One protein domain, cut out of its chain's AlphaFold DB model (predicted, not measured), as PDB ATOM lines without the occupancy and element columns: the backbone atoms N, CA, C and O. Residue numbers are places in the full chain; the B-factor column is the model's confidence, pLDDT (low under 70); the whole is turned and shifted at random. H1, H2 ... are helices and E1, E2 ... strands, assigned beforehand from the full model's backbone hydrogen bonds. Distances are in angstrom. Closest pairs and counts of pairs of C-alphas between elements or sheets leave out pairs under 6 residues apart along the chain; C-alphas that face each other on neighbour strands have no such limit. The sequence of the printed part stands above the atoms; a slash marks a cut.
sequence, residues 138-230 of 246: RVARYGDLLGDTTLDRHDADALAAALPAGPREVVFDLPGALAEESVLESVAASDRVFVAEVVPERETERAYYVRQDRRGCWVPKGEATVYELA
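Overview. This is residues 138 to 230 of the 246 residues of an uncharacterized protein of Halorussus sp. MSC15.2 (UniProt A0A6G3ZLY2). A strongly twisted sheet of five strands is turned round into an open, partly rolled wall, whose edge strands E4 and E5 follow each other in the chain but stay apart. The helix H2 packs along E1, with the short H1 on it at one end of the longest axis; the hairpin of E3 and E4 lies toward the other end, and the small H3 sits beside the strands. The 93 printed residues hold three named helices and five named strands, in the order H1 H2 E1 H3 E2 E3 E4 E5, and the class is mixed, helices and strands. The sheet is antiparallel throughout, in the order E4 E3 E2 E1 E5. The whole is compact and rounded, with a radius of gyration of the C-alphas of 12.4 A and spans of 34 by 26 by 23 A.

Along the chain. In the sheet, E4 is residues 215 to 220, 16.5 A long, E3 residues 207 to 212, 16.0 A, and E2 residues 193 to 198, 15.0 A. E1, residues 169 to 173, and E5, residues 225 to 229, are each 13.3 A long; E5 ends with C-alpha 229 at (35.803, 41.876, -26.229). H2, residues 153 to 162, is 14.1 A long and begins with C-alpha 153 at (49.858, 30.800, -25.653). H1 is residues 142 to 146, with C-alpha 142 at (43.711, 37.550, -31.049), and H3 is residues 176 to 181.

Arrangement. From edge to edge of the sheet the strands' lines turn by 110 degrees and the way across it by 82 degrees. E2, E3 and E4 form a meander, each strand the antiparallel neighbour of the one before. E3 and E4 are a hairpin, with N 208 and O 219 2.8 A apart. E2 and E3 are a hairpin too, with N 197 and O 211 2.8 A apart. E2 pairs with E1 over residues 193 to 197, with N 172 and O 194 2.8 A apart, and with E3 over residues 197 to 198. E1 and E5 have N 173 and O 225 2.9 A apart. With H2 on one face, the sheet makes two layers, a helix layer and a strand layer. H2 lies over E1 at a height over the sheet of 8.1 A and runs along the strands, at 3 degrees to E1 on the local plane; the closest C-alphas of the two are those of Ala 162 and Val 171, 6.6 A apart. H1 touches H2, closest at the C-alphas of Leu 145 and Ala 156, 5.4 A apart, and is not on the sheet. H3 is on the sheet at a height over the sheet of 9.0 A, over none of its strands. In H1, H2 and H3 every O i to N i+4 pair is within hydrogen-bond range.

Size, cuts and confidence. The C-alphas farthest apart, those of Arg 153 and Glu 201, are 34.8 A apart. Residues 138 to 139 pair with residues 228 to 229 of E5, parallel, and the first and last printed C-alphas are 5.3 A apart. The printed part has no cut. The link from H3 to E2, 11 residues, is long. The mean pLDDT of the printed part is 84.0, and residues 177, 181 and 188 are under 70.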
ATOM      1  N   ARG A 138      40.683  45.641 -23.088       88.56
ATOM      2  CA  ARG A 138      39.859  45.499 -24.293       88.56
ATOM      3  C   ARG A 138      40.628  44.772 -25.385       88.56
ATOM      4  O   ARG A 138      41.674  45.242 -25.826       88.56
ATOM      5  N   VAL A 139      40.066  43.671 -25.859       87.12
ATOM      6  CA  VAL A 139      40.663  42.803 -26.870       87.12
ATOM      7  C   VAL A 139      39.935  43.020 -28.190       87.12
ATOM      8  O   VAL A 139      38.752  42.706 -28.313       87.12
ATOM      9  N   ALA A 140      40.627  43.573 -29.186       85.50
ATOM     10  CA  ALA A 140      40.055  43.786 -30.516       85.50
ATOM     11  C   ALA A 140      40.364  42.623 -31.468       85.50
ATOM     12  O   ALA A 140      39.622  42.378 -32.418       85.50
ATOM     13  N   ARG A 141      41.468  41.911 -31.232       84.25
ATOM     14  CA  ARG A 141      41.924  40.782 -32.051       84.25
ATOM     15  C   ARG A 141      42.774  39.819 -31.229       84.25
ATOM     16  O   ARG A 141      43.393  40.205 -30.246       84.25
ATOM     17  N   TYR A 142      42.899  38.581 -31.705       82.19
ATOM     18  CA  TYR A 142      43.711  37.550 -31.049       82.19
ATOM     19  C   TYR A 142      45.186  37.958 -30.867       82.19
ATOM     20  O   TYR A 142      45.810  37.638 -29.861       82.19
ATOM     21  N   GLY A 143      45.736  38.740 -31.804       81.62
ATOM     22  CA  GLY A 143      47.096  39.273 -31.687       81.62
ATOM     23  C   GLY A 143      47.318  40.187 -30.475       81.62
ATOM     24  O   GLY A 143      48.458  40.321 -30.045       81.62
ATOM     25  N   ASP A 144      46.262  40.780 -29.911       83.12
ATOM     26  CA  ASP A 144      46.372  41.602 -28.702       83.12
ATOM     27  C   ASP A 144      46.613  40.718 -27.464       83.12
ATOM     28  O   ASP A 144      47.390  41.097 -26.594       83.12
ATOM     29  N   LEU A 145      46.040  39.505 -27.437       85.00
ATOM     30  CA  LEU A 145      46.293  38.506 -26.390       85.00
ATOM     31  C   LEU A 145      47.721  37.959 -26.471       85.00
ATOM     32  O   LEU A 145      48.394  37.836 -25.459       85.00
ATOM     33  N   LEU A 146      48.215  37.680 -27.682       84.00
ATOM     34  CA  LEU A 146      49.604  37.240 -27.878       84.00
ATOM     35  C   LEU A 146      50.637  38.342 -27.603       84.00
ATOM     36  O   LEU A 146      51.812  38.046 -27.390       84.00
ATOM     37  N   GLY A 147      50.223  39.609 -27.671       74.44
ATOM     38  CA  GLY A 147      51.052  40.756 -27.311       74.44
ATOM     39  C   GLY A 147      51.166  40.972 -25.801       74.44
ATOM     40  O   GLY A 147      52.049  41.714 -25.368       74.44
ATOM     41  N   ASP A 148      50.306  40.334 -25.006       80.25
ATOM     42  CA  ASP A 148      50.360  40.392 -23.552       80.25
ATOM     43  C   ASP A 148      51.470  39.471 -23.030       80.25
ATOM     44  O   ASP A 148      51.386  38.247 -23.081       80.25
ATOM     45  N   THR A 149      52.535  40.071 -22.497       78.19
ATOM     46  CA  THR A 149      53.699  39.332 -21.983       78.19
ATOM     47  C   THR A 149      53.410  38.503 -20.732       78.19
ATOM     48  O   THR A 149      54.276  37.743 -20.299       78.19
ATOM     49  N   THR A 150      52.246  38.694 -20.109       79.50
ATOM     50  CA  THR A 150      51.840  37.960 -18.905       79.50
ATOM     51  C   THR A 150      51.078  36.679 -19.221       79.50
ATOM     52  O   THR A 150      51.006  35.804 -18.358       79.50
ATOM     53  N   LEU A 151      50.583  36.544 -20.454       81.38
ATOM     54  CA  LEU A 151      49.879  35.367 -20.939       81.38
ATOM     55  C   LEU A 151      50.838  34.434 -21.670       81.38
ATOM     56  O   LEU A 151      51.659  34.858 -22.489       81.38
ATOM     57  N   ASP A 152      50.697  33.137 -21.420       84.31
ATOM     58  CA  ASP A 152      51.234  32.152 -22.343       84.31
ATOM     59  C   ASP A 152      50.244  31.888 -23.491       84.31
ATOM     60  O   ASP A 152      49.109  32.372 -23.528       84.31
ATOM     61  N   ARG A 153      50.691  31.120 -24.488       82.44
ATOM     62  CA  ARG A 153      49.858  30.800 -25.653       82.44
ATOM     63  C   ARG A 153      48.607  29.999 -25.274       82.44
ATOM     64  O   ARG A 153      47.602  30.092 -25.975       82.44
ATOM     65  N   HIS A 154      48.677  29.202 -24.213       86.12
ATOM     66  CA  HIS A 154      47.575  28.370 -23.760       86.12
ATOM     67  C   HIS A 154      46.473  29.218 -23.123       86.12
ATOM     68  O   HIS A 154      45.304  29.058 -23.476       86.12
ATOM     69  N   ASP A 155      46.862  30.162 -22.270       86.44
ATOM     70  CA  ASP A 155      45.962  31.118 -21.633       86.44
ATOM     71  C   ASP A 155      45.371  32.094 -22.657       86.44
ATOM     72  O   ASP A 155      44.169  32.355 -22.632       86.44
ATOM     73  N   ALA A 156      46.161  32.555 -23.633       85.56
ATOM     74  CA  ALA A 156      45.653  33.362 -24.744       85.56
ATOM     75  C   ALA A 156      44.601  32.607 -25.580       85.56
ATOM     76  O   ALA A 156      43.587  33.186 -25.975       85.56
ATOM     77  N   ASP A 157      44.804  31.309 -25.827       85.94
ATOM     78  CA  ASP A 157      43.819  30.455 -26.500       85.94
ATOM     79  C   ASP A 157      42.541  30.278 -25.662       85.94
ATOM     80  O   ASP A 157      41.434  30.350 -26.205       85.94
ATOM     81  N   ALA A 158      42.676  30.082 -24.348       88.75
ATOM     82  CA  ALA A 158      41.542  29.951 -23.437       88.75
ATOM     83  C   ALA A 158      40.740  31.259 -23.329       88.75
ATOM     84  O   ALA A 158      39.512  31.232 -23.419       88.75
ATOM     85  N   LEU A 159      41.414  32.410 -23.226       89.56
ATOM     86  CA  LEU A 159      40.788  33.734 -23.258       89.56
ATOM     87  C   LEU A 159      40.058  33.970 -24.577       89.56
ATOM     88  O   LEU A 159      38.913  34.415 -24.569       89.56
ATOM     89  N   ALA A 160      40.671  33.625 -25.710       89.06
ATOM     90  CA  ALA A 160      40.040  33.800 -27.012       89.06
ATOM     91  C   ALA A 160      38.750  32.983 -27.159       89.06
ATOM     92  O   ALA A 160      37.777  33.465 -27.739       89.06
ATOM     93  N   ALA A 161      38.729  31.770 -26.604       88.06
ATOM     94  CA  ALA A 161      37.540  30.927 -26.567       88.06
ATOM     95  C   ALA A 161      36.471  31.436 -25.582       88.06
ATOM     96  O   ALA A 161      35.283  31.210 -25.810       88.06
ATOM     97  N   ALA A 162      36.882  32.110 -24.505       89.19
ATOM     98  CA  ALA A 162      36.013  32.581 -23.427       89.19
ATOM     99  C   ALA A 162      35.402  33.970 -23.671       89.19
ATOM    100  O   ALA A 162      34.297  34.237 -23.211       89.19
ATOM    101  N   LEU A 163      36.100  34.853 -24.391       86.88
ATOM    102  CA  LEU A 163      35.701  36.244 -24.650       86.88
ATOM    103  C   LEU A 163      34.379  36.456 -25.407       86.88
ATOM    104  O   LEU A 163      33.788  37.520 -25.215       86.88
ATOM    105  N   PRO A 164      33.827  35.492 -26.172       82.31
ATOM    106  CA  PRO A 164      32.419  35.497 -26.583       82.31
ATOM    107  C   PRO A 164      31.441  35.275 -25.404       82.31
ATOM    108  O   PRO A 164      30.413  34.614 -25.567       82.31
ATOM    109  N   ALA A 165      31.773  35.782 -24.213       77.19
ATOM    110  CA  ALA A 165      31.014  35.638 -22.980       77.19
ATOM    111  C   ALA A 165      29.651  36.342 -23.079       77.19
ATOM    112  O   ALA A 165      29.464  37.295 -23.843       77.19
ATOM    113  N   GLY A 166      28.675  35.872 -22.301       73.31
ATOM    114  CA  GLY A 166      27.351  36.480 -22.251       73.31
ATOM    115  C   GLY A 166      27.376  37.932 -21.741       73.31
ATOM    116  O   GLY A 166      28.318  38.358 -21.083       73.31
ATOM    117  N   PRO A 167      26.294  38.708 -21.937       71.50
ATOM    118  CA  PRO A 167      26.249  40.153 -21.650       71.50
ATOM    119  C   PRO A 167      26.401  40.543 -20.167       71.50
ATOM    120  O   PRO A 167      26.391  41.726 -19.837       71.50
ATOM    121  N   ARG A 168      26.459  39.567 -19.259       74.31
ATOM    122  CA  ARG A 168      26.669  39.761 -17.813       74.31
ATOM    123  C   ARG A 168      27.892  39.019 -17.290       74.31
ATOM    124  O   ARG A 168      28.210  39.124 -16.110       74.31
ATOM    125  N   GLU A 169      28.523  38.240 -18.151       85.38
ATOM    126  CA  GLU A 169      29.690  37.448 -17.829       85.38
ATOM    127  C   GLU A 169      30.925  38.257 -18.194       85.38
ATOM    128  O   GLU A 169      30.950  38.960 -19.203       85.38
ATOM    129  N   VAL A 170      31.947  38.164 -17.359       89.00
ATOM    130  CA  VAL A 170      33.254  38.731 -17.661       89.00
ATOM    131  C   VAL A 170      34.294  37.625 -17.583       89.00
ATOM    132  O   VAL A 170      34.122  36.634 -16.861       89.00
ATOM    133  N   VAL A 171      35.363  37.798 -18.356       92.56
ATOM    134  CA  VAL A 171      36.462  36.842 -18.425       92.56
ATOM    135  C   VAL A 171      37.597  37.342 -17.545       92.56
ATOM    136  O   VAL A 171      38.074  38.465 -17.708       92.56
ATOM    137  N   PHE A 172      38.021  36.508 -16.605       90.88
ATOM    138  CA  PHE A 172      39.122  36.793 -15.693       90.88
ATOM    139  C   PHE A 172      40.325  35.934 -16.062       90.88
ATOM    140  O   PHE A 172      40.165  34.724 -16.207       90.88
ATOM    141  N   ASP A 173      41.513  36.531 -16.120       91.00
ATOM    142  CA  ASP A 173      42.751  35.815 -15.809       91.00
ATOM    143  C   ASP A 173      43.074  36.029 -14.330       91.00
ATOM    144  O   ASP A 173      43.131  37.166 -13.841       91.00
ATOM    145  N   LEU A 174      43.257  34.927 -13.608       86.12
ATOM    146  CA  LEU A 174      43.698  34.946 -12.224       86.12
ATOM    147  C   LEU A 174      45.148  34.462 -12.126       86.12
ATOM    148  O   LEU A 174      45.511  33.446 -12.720       86.12
ATOM    149  N   PRO A 175      45.974  35.097 -11.278       79.62
ATOM    150  CA  PRO A 175      47.234  34.518 -10.837       79.62
ATOM    151  C   PRO A 175      47.038  33.074 -10.361       79.62
ATOM    152  O   PRO A 175      46.122  32.812  -9.582       79.62
ATOM    153  N   GLY A 176      47.924  32.155 -10.765       75.12
ATOM    154  CA  GLY A 176      47.743  30.708 -10.566       75.12
ATOM    155  C   GLY A 176      47.305  30.296  -9.158       75.12
ATOM    156  O   GLY A 176      46.360  29.538  -9.007       75.12
ATOM    157  N   ALA A 177      47.877  30.871  -8.099       69.44
ATOM    158  CA  ALA A 177      47.448  30.493  -6.750       69.44
ATOM    159  C   ALA A 177      46.044  31.026  -6.359       69.44
ATOM    160  O   ALA A 177      45.383  30.396  -5.536       69.44
ATOM    161  N   LEU A 178      45.545  32.136  -6.930       71.69
ATOM    162  CA  LEU A 178      44.132  32.534  -6.782       71.69
ATOM    163  C   LEU A 178      43.228  31.599  -7.587       71.69
ATOM    164  O   LEU A 178      42.130  31.280  -7.141       71.69
ATOM    165  N   ALA A 179      43.712  31.155  -8.741       79.44
ATOM    166  CA  ALA A 179      43.017  30.226  -9.606       79.44
ATOM    167  C   ALA A 179      42.827  28.845  -8.946       79.44
ATOM    168  O   ALA A 179      41.713  28.331  -8.909       79.44
ATOM    169  N   GLU A 180      43.869  28.306  -8.302       73.62
ATOM    170  CA  GLU A 180      43.835  27.039  -7.549       73.62
ATOM    171  C   GLU A 180      42.879  27.057  -6.343       73.62
ATOM    172  O   GLU A 180      42.297  26.034  -5.983       73.62
ATOM    173  N   GLU A 181      42.730  28.209  -5.682       65.75
ATOM    174  CA  GLU A 181      41.809  28.380  -4.546       65.75
ATOM    175  C   GLU A 181      40.396  28.774  -4.971       65.75
ATOM    176  O   GLU A 181      39.479  28.816  -4.139       65.75
ATOM    177  N   SER A 182      40.219  29.088  -6.251       75.44
ATOM    178  CA  SER A 182      38.936  29.477  -6.793       75.44
ATOM    179  C   SER A 182      37.964  28.307  -6.707       75.44
ATOM    180  O   SER A 182      38.267  27.164  -7.039       75.44
ATOM    181  N   VAL A 183      36.744  28.598  -6.262       79.25
ATOM    182  CA  VAL A 183      35.633  27.633  -6.319       79.25
ATOM    183  C   VAL A 183      34.982  27.598  -7.705       79.25
ATOM    184  O   VAL A 183      34.096  26.772  -7.947       79.25
ATOM    185  N   LEU A 184      35.375  28.527  -8.581       86.19
ATOM    186  CA  LEU A 184      34.928  28.600  -9.963       86.19
ATOM    187  C   LEU A 184      35.585  27.481 -10.774       86.19
ATOM    188  O   LEU A 184      36.699  27.053 -10.493       86.19
ATOM    189  N   GLU A 185      34.879  27.013 -11.787       88.88
ATOM    190  CA  GLU A 185      35.416  26.121 -12.801       88.88
ATOM    191  C   GLU A 185      36.105  26.964 -13.867       88.88
ATOM    192  O   GLU A 185      35.521  27.918 -14.400       88.88
ATOM    193  N   SER A 186      37.363  26.631 -14.139       89.56
ATOM    194  CA  SER A 186      38.148  27.287 -15.172       89.56
ATOM    195  C   SER A 186      37.672  26.875 -16.564       89.56
ATOM    196  O   SER A 186      37.003  25.853 -16.759       89.56
ATOM    197  N   VAL A 187      37.995  27.696 -17.556       88.06
ATOM    198  CA  VAL A 187      37.682  27.411 -18.956       88.06
ATOM    199  C   VAL A 187      38.503  26.208 -19.411       88.06
ATOM    200  O   VAL A 187      39.694  26.105 -19.123       88.06
ATOM    201  N   ALA A 188      37.871  25.283 -20.139       69.62
ATOM    202  CA  ALA A 188      38.560  24.126 -20.696       69.62
ATOM    203  C   ALA A 188      39.774  24.605 -21.505       69.62
ATOM    204  O   ALA A 188      39.575  25.354 -22.457       69.62
ATOM    205  N   ALA A 189      40.977  24.148 -21.122       76.00
ATOM    206  CA  ALA A 189      42.300  24.562 -21.623       76.00
ATOM    207  C   ALA A 189      43.080  25.573 -20.758       76.00
ATOM    208  O   ALA A 189      44.216  25.857 -21.093       76.00
ATOM    209  N   SER A 190      42.564  26.087 -19.644       86.12
ATOM    210  CA  SER A 190      43.391  26.872 -18.714       86.12
ATOM    211  C   SER A 190      42.977  26.599 -17.278       86.12
ATOM    212  O   SER A 190      41.811  26.338 -16.991       86.12
ATOM    213  N   ASP A 191      43.938  26.619 -16.366       87.69
ATOM    214  CA  ASP A 191      43.715  26.601 -14.924       87.69
ATOM    215  C   ASP A 191      43.565  28.012 -14.345       87.69
ATOM    216  O   ASP A 191      43.242  28.133 -13.170       87.69
ATOM    217  N   ARG A 192      43.743  29.061 -15.159       87.88
ATOM    218  CA  ARG A 192      43.801  30.472 -14.745       87.88
ATOM    219  C   ARG A 192      42.698  31.352 -15.311       87.88
ATOM    220  O   ARG A 192      42.384  32.388 -14.723       87.88
ATOM    221  N   VAL A 193      42.096  30.932 -16.420       92.25
ATOM    222  CA  VAL A 193      41.031  31.676 -17.091       92.25
ATOM    223  C   VAL A 193      39.662  31.224 -16.594       92.25
ATOM    224  O   VAL A 193      39.334  30.037 -16.625       92.25
ATOM    225  N   PHE A 194      38.827  32.177 -16.185       93.56
ATOM    226  CA  PHE A 194      37.480  31.930 -15.667       93.56
ATOM    227  C   PHE A 194      36.450  32.825 -16.343       93.56
ATOM    228  O   PHE A 194      36.729  33.975 -16.673       93.56
ATOM    229  N   VAL A 195      35.225  32.318 -16.466       94.06
ATOM    230  CA  VAL A 195      34.054  33.093 -16.892       94.06
ATOM    231  C   VAL A 195      33.056  33.102 -15.746       94.06
ATOM    232  O   VAL A 195      32.647  32.039 -15.268       94.06
ATOM    233  N   ALA A 196      32.681  34.291 -15.281       93.06
ATOM    234  CA  ALA A 196      31.703  34.432 -14.209       93.06
ATOM    235  C   ALA A 196      30.892  35.729 -14.326       93.06
ATOM    236  O   ALA A 196      31.344  36.729 -14.880       93.06
ATOM    237  N   GLU A 197      29.688  35.711 -13.762       92.31
ATOM    238  CA  GLU A 197      28.812  36.873 -13.636       92.31
ATOM    239  C   GLU A 197      29.284  37.759 -12.477       92.31
ATOM    240  O   GLU A 197      29.385  37.295 -11.337       92.31
ATOM    241  N   VAL A 198      29.537  39.044 -12.733       88.94
ATOM    242  CA  VAL A 198      29.779  40.025 -11.662       88.94
ATOM    243  C   VAL A 198      28.445  40.375 -11.002       88.94
ATOM    244  O   VAL A 198      27.461  40.609 -11.696       88.94
ATOM    245  N   VAL A 199      28.408  40.436  -9.667       87.88
ATOM    246  CA  VAL A 199      27.232  40.868  -8.888       87.88
ATOM    247  C   VAL A 199      27.532  42.237  -8.259       87.88
ATOM    248  O   VAL A 199      28.075  42.286  -7.147       87.88
ATOM    249  N   PRO A 200      27.209  43.355  -8.939       85.06
ATOM    250  CA  PRO A 200      27.641  44.691  -8.530       85.06
ATOM    251  C   PRO A 200      27.130  45.093  -7.145       85.06
ATOM    252  O   PRO A 200      27.807  45.807  -6.413       85.06
ATOM    253  N   GLU A 201      25.964  44.591  -6.725       84.50
ATOM    254  CA  GLU A 201      25.367  44.904  -5.420       84.50
ATOM    255  C   GLU A 201      26.181  44.361  -4.240       84.50
ATOM    256  O   GLU A 201      25.957  44.749  -3.092       84.50
ATOM    257  N   ARG A 202      27.094  43.422  -4.506       75.12
ATOM    258  CA  ARG A 202      28.001  42.837  -3.516       75.12
ATOM    259  C   ARG A 202      29.444  43.249  -3.743       75.12
ATOM    260  O   ARG A 202      30.302  42.802  -3.001       75.12
ATOM    261  N   GLU A 203      29.734  44.062  -4.745       82.31
ATOM    262  CA  GLU A 203      31.088  44.511  -5.018       82.31
ATOM    263  C   GLU A 203      31.620  45.409  -3.893       82.31
ATOM    264  O   GLU A 203      30.877  46.124  -3.219       82.31
ATOM    265  N   THR A 204      32.931  45.368  -3.681       81.50
ATOM    266  CA  THR A 204      33.630  46.297  -2.788       81.50
ATOM    267  C   THR A 204      34.655  47.092  -3.583       81.50
ATOM    268  O   THR A 204      35.054  46.699  -4.678       81.50
ATOM    269  N   GLU A 205      35.180  48.163  -2.991       81.81
ATOM    270  CA  GLU A 205      36.272  48.942  -3.593       81.81
ATOM    271  C   GLU A 205      37.488  48.078  -3.972       81.81
ATOM    272  O   GLU A 205      38.223  48.414  -4.895       81.81
ATOM    273  N   ARG A 206      37.704  46.952  -3.277       77.38
ATOM    274  CA  ARG A 206      38.916  46.127  -3.408       77.38
ATOM    275  C   ARG A 206      38.701  44.790  -4.112       77.38
ATOM    276  O   ARG A 206      39.686  44.157  -4.490       77.38
ATOM    277  N   ALA A 207      37.462  44.335  -4.271       82.81
ATOM    278  CA  ALA A 207      37.161  43.018  -4.826       82.81
ATOM    279  C   ALA A 207      35.797  42.975  -5.519       82.81
ATOM    280  O   ALA A 207      34.821  43.531  -5.006       82.81
ATOM    281  N   TYR A 208      35.731  42.235  -6.625       85.00
ATOM    282  CA  TYR A 208      34.487  41.796  -7.243       85.00
ATOM    283  C   TYR A 208      33.896  40.639  -6.440       85.00
ATOM    284  O   TYR A 208      34.623  39.743  -6.006       85.00
ATOM    285  N   TYR A 209      32.575  40.622  -6.270       85.50
ATOM    286  CA  TYR A 209      31.871  39.381  -5.967       85.50
ATOM    287  C   TYR A 209      31.363  38.807  -7.282       85.50
ATOM    288  O   TYR A 209      30.591  39.461  -7.987       85.50
ATOM    289  N   VAL A 210      31.791  37.593  -7.605       89.94
ATOM    290  CA  VAL A 210      31.445  36.927  -8.862       89.94
ATOM    291  C   VAL A 210      30.703  35.631  -8.591       89.94
ATOM    292  O   VAL A 210      30.833  35.033  -7.516       89.94
ATOM    293  N   ARG A 211      29.908  35.195  -9.564       91.00
ATOM    294  CA  ARG A 211      29.126  33.968  -9.489       91.00
ATOM    295  C   ARG A 211      29.227  33.173 -10.784       91.00
ATOM    296  O   ARG A 211      29.056  33.714 -11.867       91.00
ATOM    297  N   GLN A 212      29.409  31.870 -10.641       90.25
ATOM    298  CA  GLN A 212      29.258  30.891 -11.708       90.25
ATOM    299  C   GLN A 212      28.247  29.851 -11.215       90.25
ATOM    300  O   GLN A 212      28.467  29.162 -10.212       90.25
ATOM    301  N   ASP A 213      27.070  29.829 -11.837       88.19
ATOM    302  CA  ASP A 213      25.899  29.070 -11.385       88.19
ATOM    303  C   ASP A 213      25.543  29.300  -9.901       88.19
ATOM    304  O   ASP A 213      25.035  30.351  -9.502       88.19
ATOM    305  N   ARG A 214      25.773  28.288  -9.055       84.94
ATOM    306  CA  ARG A 214      25.492  28.305  -7.609       84.94
ATOM    307  C   ARG A 214      26.717  28.650  -6.765       84.94
ATOM    308  O   ARG A 214      26.586  28.763  -5.546       84.94
ATOM    309  N   ARG A 215      27.893  28.780  -7.378       84.75
ATOM    310  CA  ARG A 215      29.163  29.048  -6.699       84.75
ATOM    311  C   ARG A 215      29.463  30.534  -6.777       84.75
ATOM    312  O   ARG A 215      29.301  31.138  -7.830       84.75
ATOM    313  N   GLY A 216      29.875  31.126  -5.664       84.00
ATOM    314  CA  GLY A 216      30.256  32.531  -5.621       84.00
ATOM    315  C   GLY A 216      31.507  32.732  -4.790       84.00
ATOM    316  O   GLY A 216      31.690  32.058  -3.773       84.00
ATOM    317  N   CYS A 217      32.357  33.650  -5.226       85.19
ATOM    318  CA  CYS A 217      33.592  33.986  -4.536       85.19
ATOM    319  C   CYS A 217      33.972  35.446  -4.742       85.19
ATOM    320  O   CYS A 217      33.385  36.171  -5.546       85.19
ATOM    321  N   TRP A 218      34.964  35.867  -3.967       85.62
ATOM    322  CA  TRP A 218      35.547  37.194  -4.052       85.62
ATOM    323  C   TRP A 218      36.803  37.148  -4.914       85.62
ATOM    324  O   TRP A 218      37.683  36.328  -4.662       85.62
ATOM    325  N   VAL A 219      36.886  38.042  -5.894       84.44
ATOM    326  CA  VAL A 219      38.032  38.196  -6.796       84.44
ATOM    327  C   VAL A 219      38.661  39.575  -6.557       84.44
ATOM    328  O   VAL A 219      37.995  40.586  -6.790       84.44
ATOM    329  N   PRO A 220      39.908  39.668  -6.058       82.06
ATOM    330  CA  PRO A 220      40.557  40.953  -5.799       82.06
ATOM    331  C   PRO A 220      40.814  41.750  -7.088       82.06
ATOM    332  O   PRO A 220      41.464  41.253  -8.005       82.06
ATOM    333  N   LYS A 221      40.380  43.018  -7.139       84.06
ATOM    334  CA  LYS A 221      40.516  43.870  -8.341       84.06
ATOM    335  C   LYS A 221      41.965  44.186  -8.707       84.06
ATOM    336  O   LYS A 221      42.298  44.329  -9.868       84.06
ATOM    337  N   GLY A 222      42.836  44.309  -7.703       79.31
ATOM    338  CA  GLY A 222      44.254  44.631  -7.909       79.31
ATOM    339  C   GLY A 222      45.134  43.431  -8.278       79.31
ATOM    340  O   GLY A 222      46.359  43.574  -8.296       79.31
ATOM    341  N   GLU A 223      44.535  42.253  -8.467       79.88
ATOM    342  CA  GLU A 223      45.242  41.005  -8.785       79.88
ATOM    343  C   GLU A 223      44.647  40.275  -9.992       79.88
ATOM    344  O   GLU A 223      45.393  39.600 -10.690       79.88
ATOM    345  N   ALA A 224      43.343  40.406 -10.242       85.31
ATOM    346  CA  ALA A 224      42.700  39.842 -11.421       85.31
ATOM    347  C   ALA A 224      42.822  40.780 -12.626       85.31
ATOM    348  O   ALA A 224      42.553  41.975 -12.504       85.31
ATOM    349  N   THR A 225      43.138  40.219 -13.791       89.62
ATOM    350  CA  THR A 225      43.026  40.938 -15.062       89.62
ATOM    351  C   THR A 225      41.685  40.587 -15.693       89.62
ATOM    352  O   THR A 225      41.389  39.418 -15.940       89.62
ATOM    353  N   VAL A 226      40.851  41.598 -15.928       90.75
ATOM    354  CA  VAL A 226      39.546  41.424 -16.576       90.75
ATOM    355  C   VAL A 226      39.703  41.710 -18.061       90.75
ATOM    356  O   VAL A 226      40.108  42.814 -18.426       90.75
ATOM    357  N   TYR A 227      39.360  40.743 -18.906       89.56
ATOM    358  CA  TYR A 227      39.373  40.896 -20.357       89.56
ATOM    359  C   TYR A 227      37.951  41.056 -20.888       89.56
ATOM    360  O   TYR A 227      37.025  40.350 -20.482       89.56
ATOM    361  N   GLU A 228      37.792  41.972 -21.837       89.62
ATOM    362  CA  GLU A 228      36.537  42.214 -22.536       89.62
ATOM    363  C   GLU A 228      36.763  42.267 -24.036       89.62
ATOM    364  O   GLU A 228      37.758  42.810 -24.520       89.62
ATOM    365  N   LEU A 229      35.804  41.736 -24.786       87.06
ATOM    366  CA  LEU A 229      35.803  41.876 -26.229       87.06
ATOM    367  C   LEU A 229      35.474  43.330 -26.590       87.06
ATOM    368  O   LEU A 229      34.507  43.898 -26.084       87.06
ATOM    369  N   ALA A 230      36.276  43.944 -27.459       85.31
ATOM    370  CA  ALA A 230      35.979  45.279 -27.959       85.31
ATOM    371  C   ALA A 230      34.689  45.274 -28.803       85.31
ATOM    372  O   ALA A 230      34.373  44.290 -29.472       85.31
TER     373      ALA A 230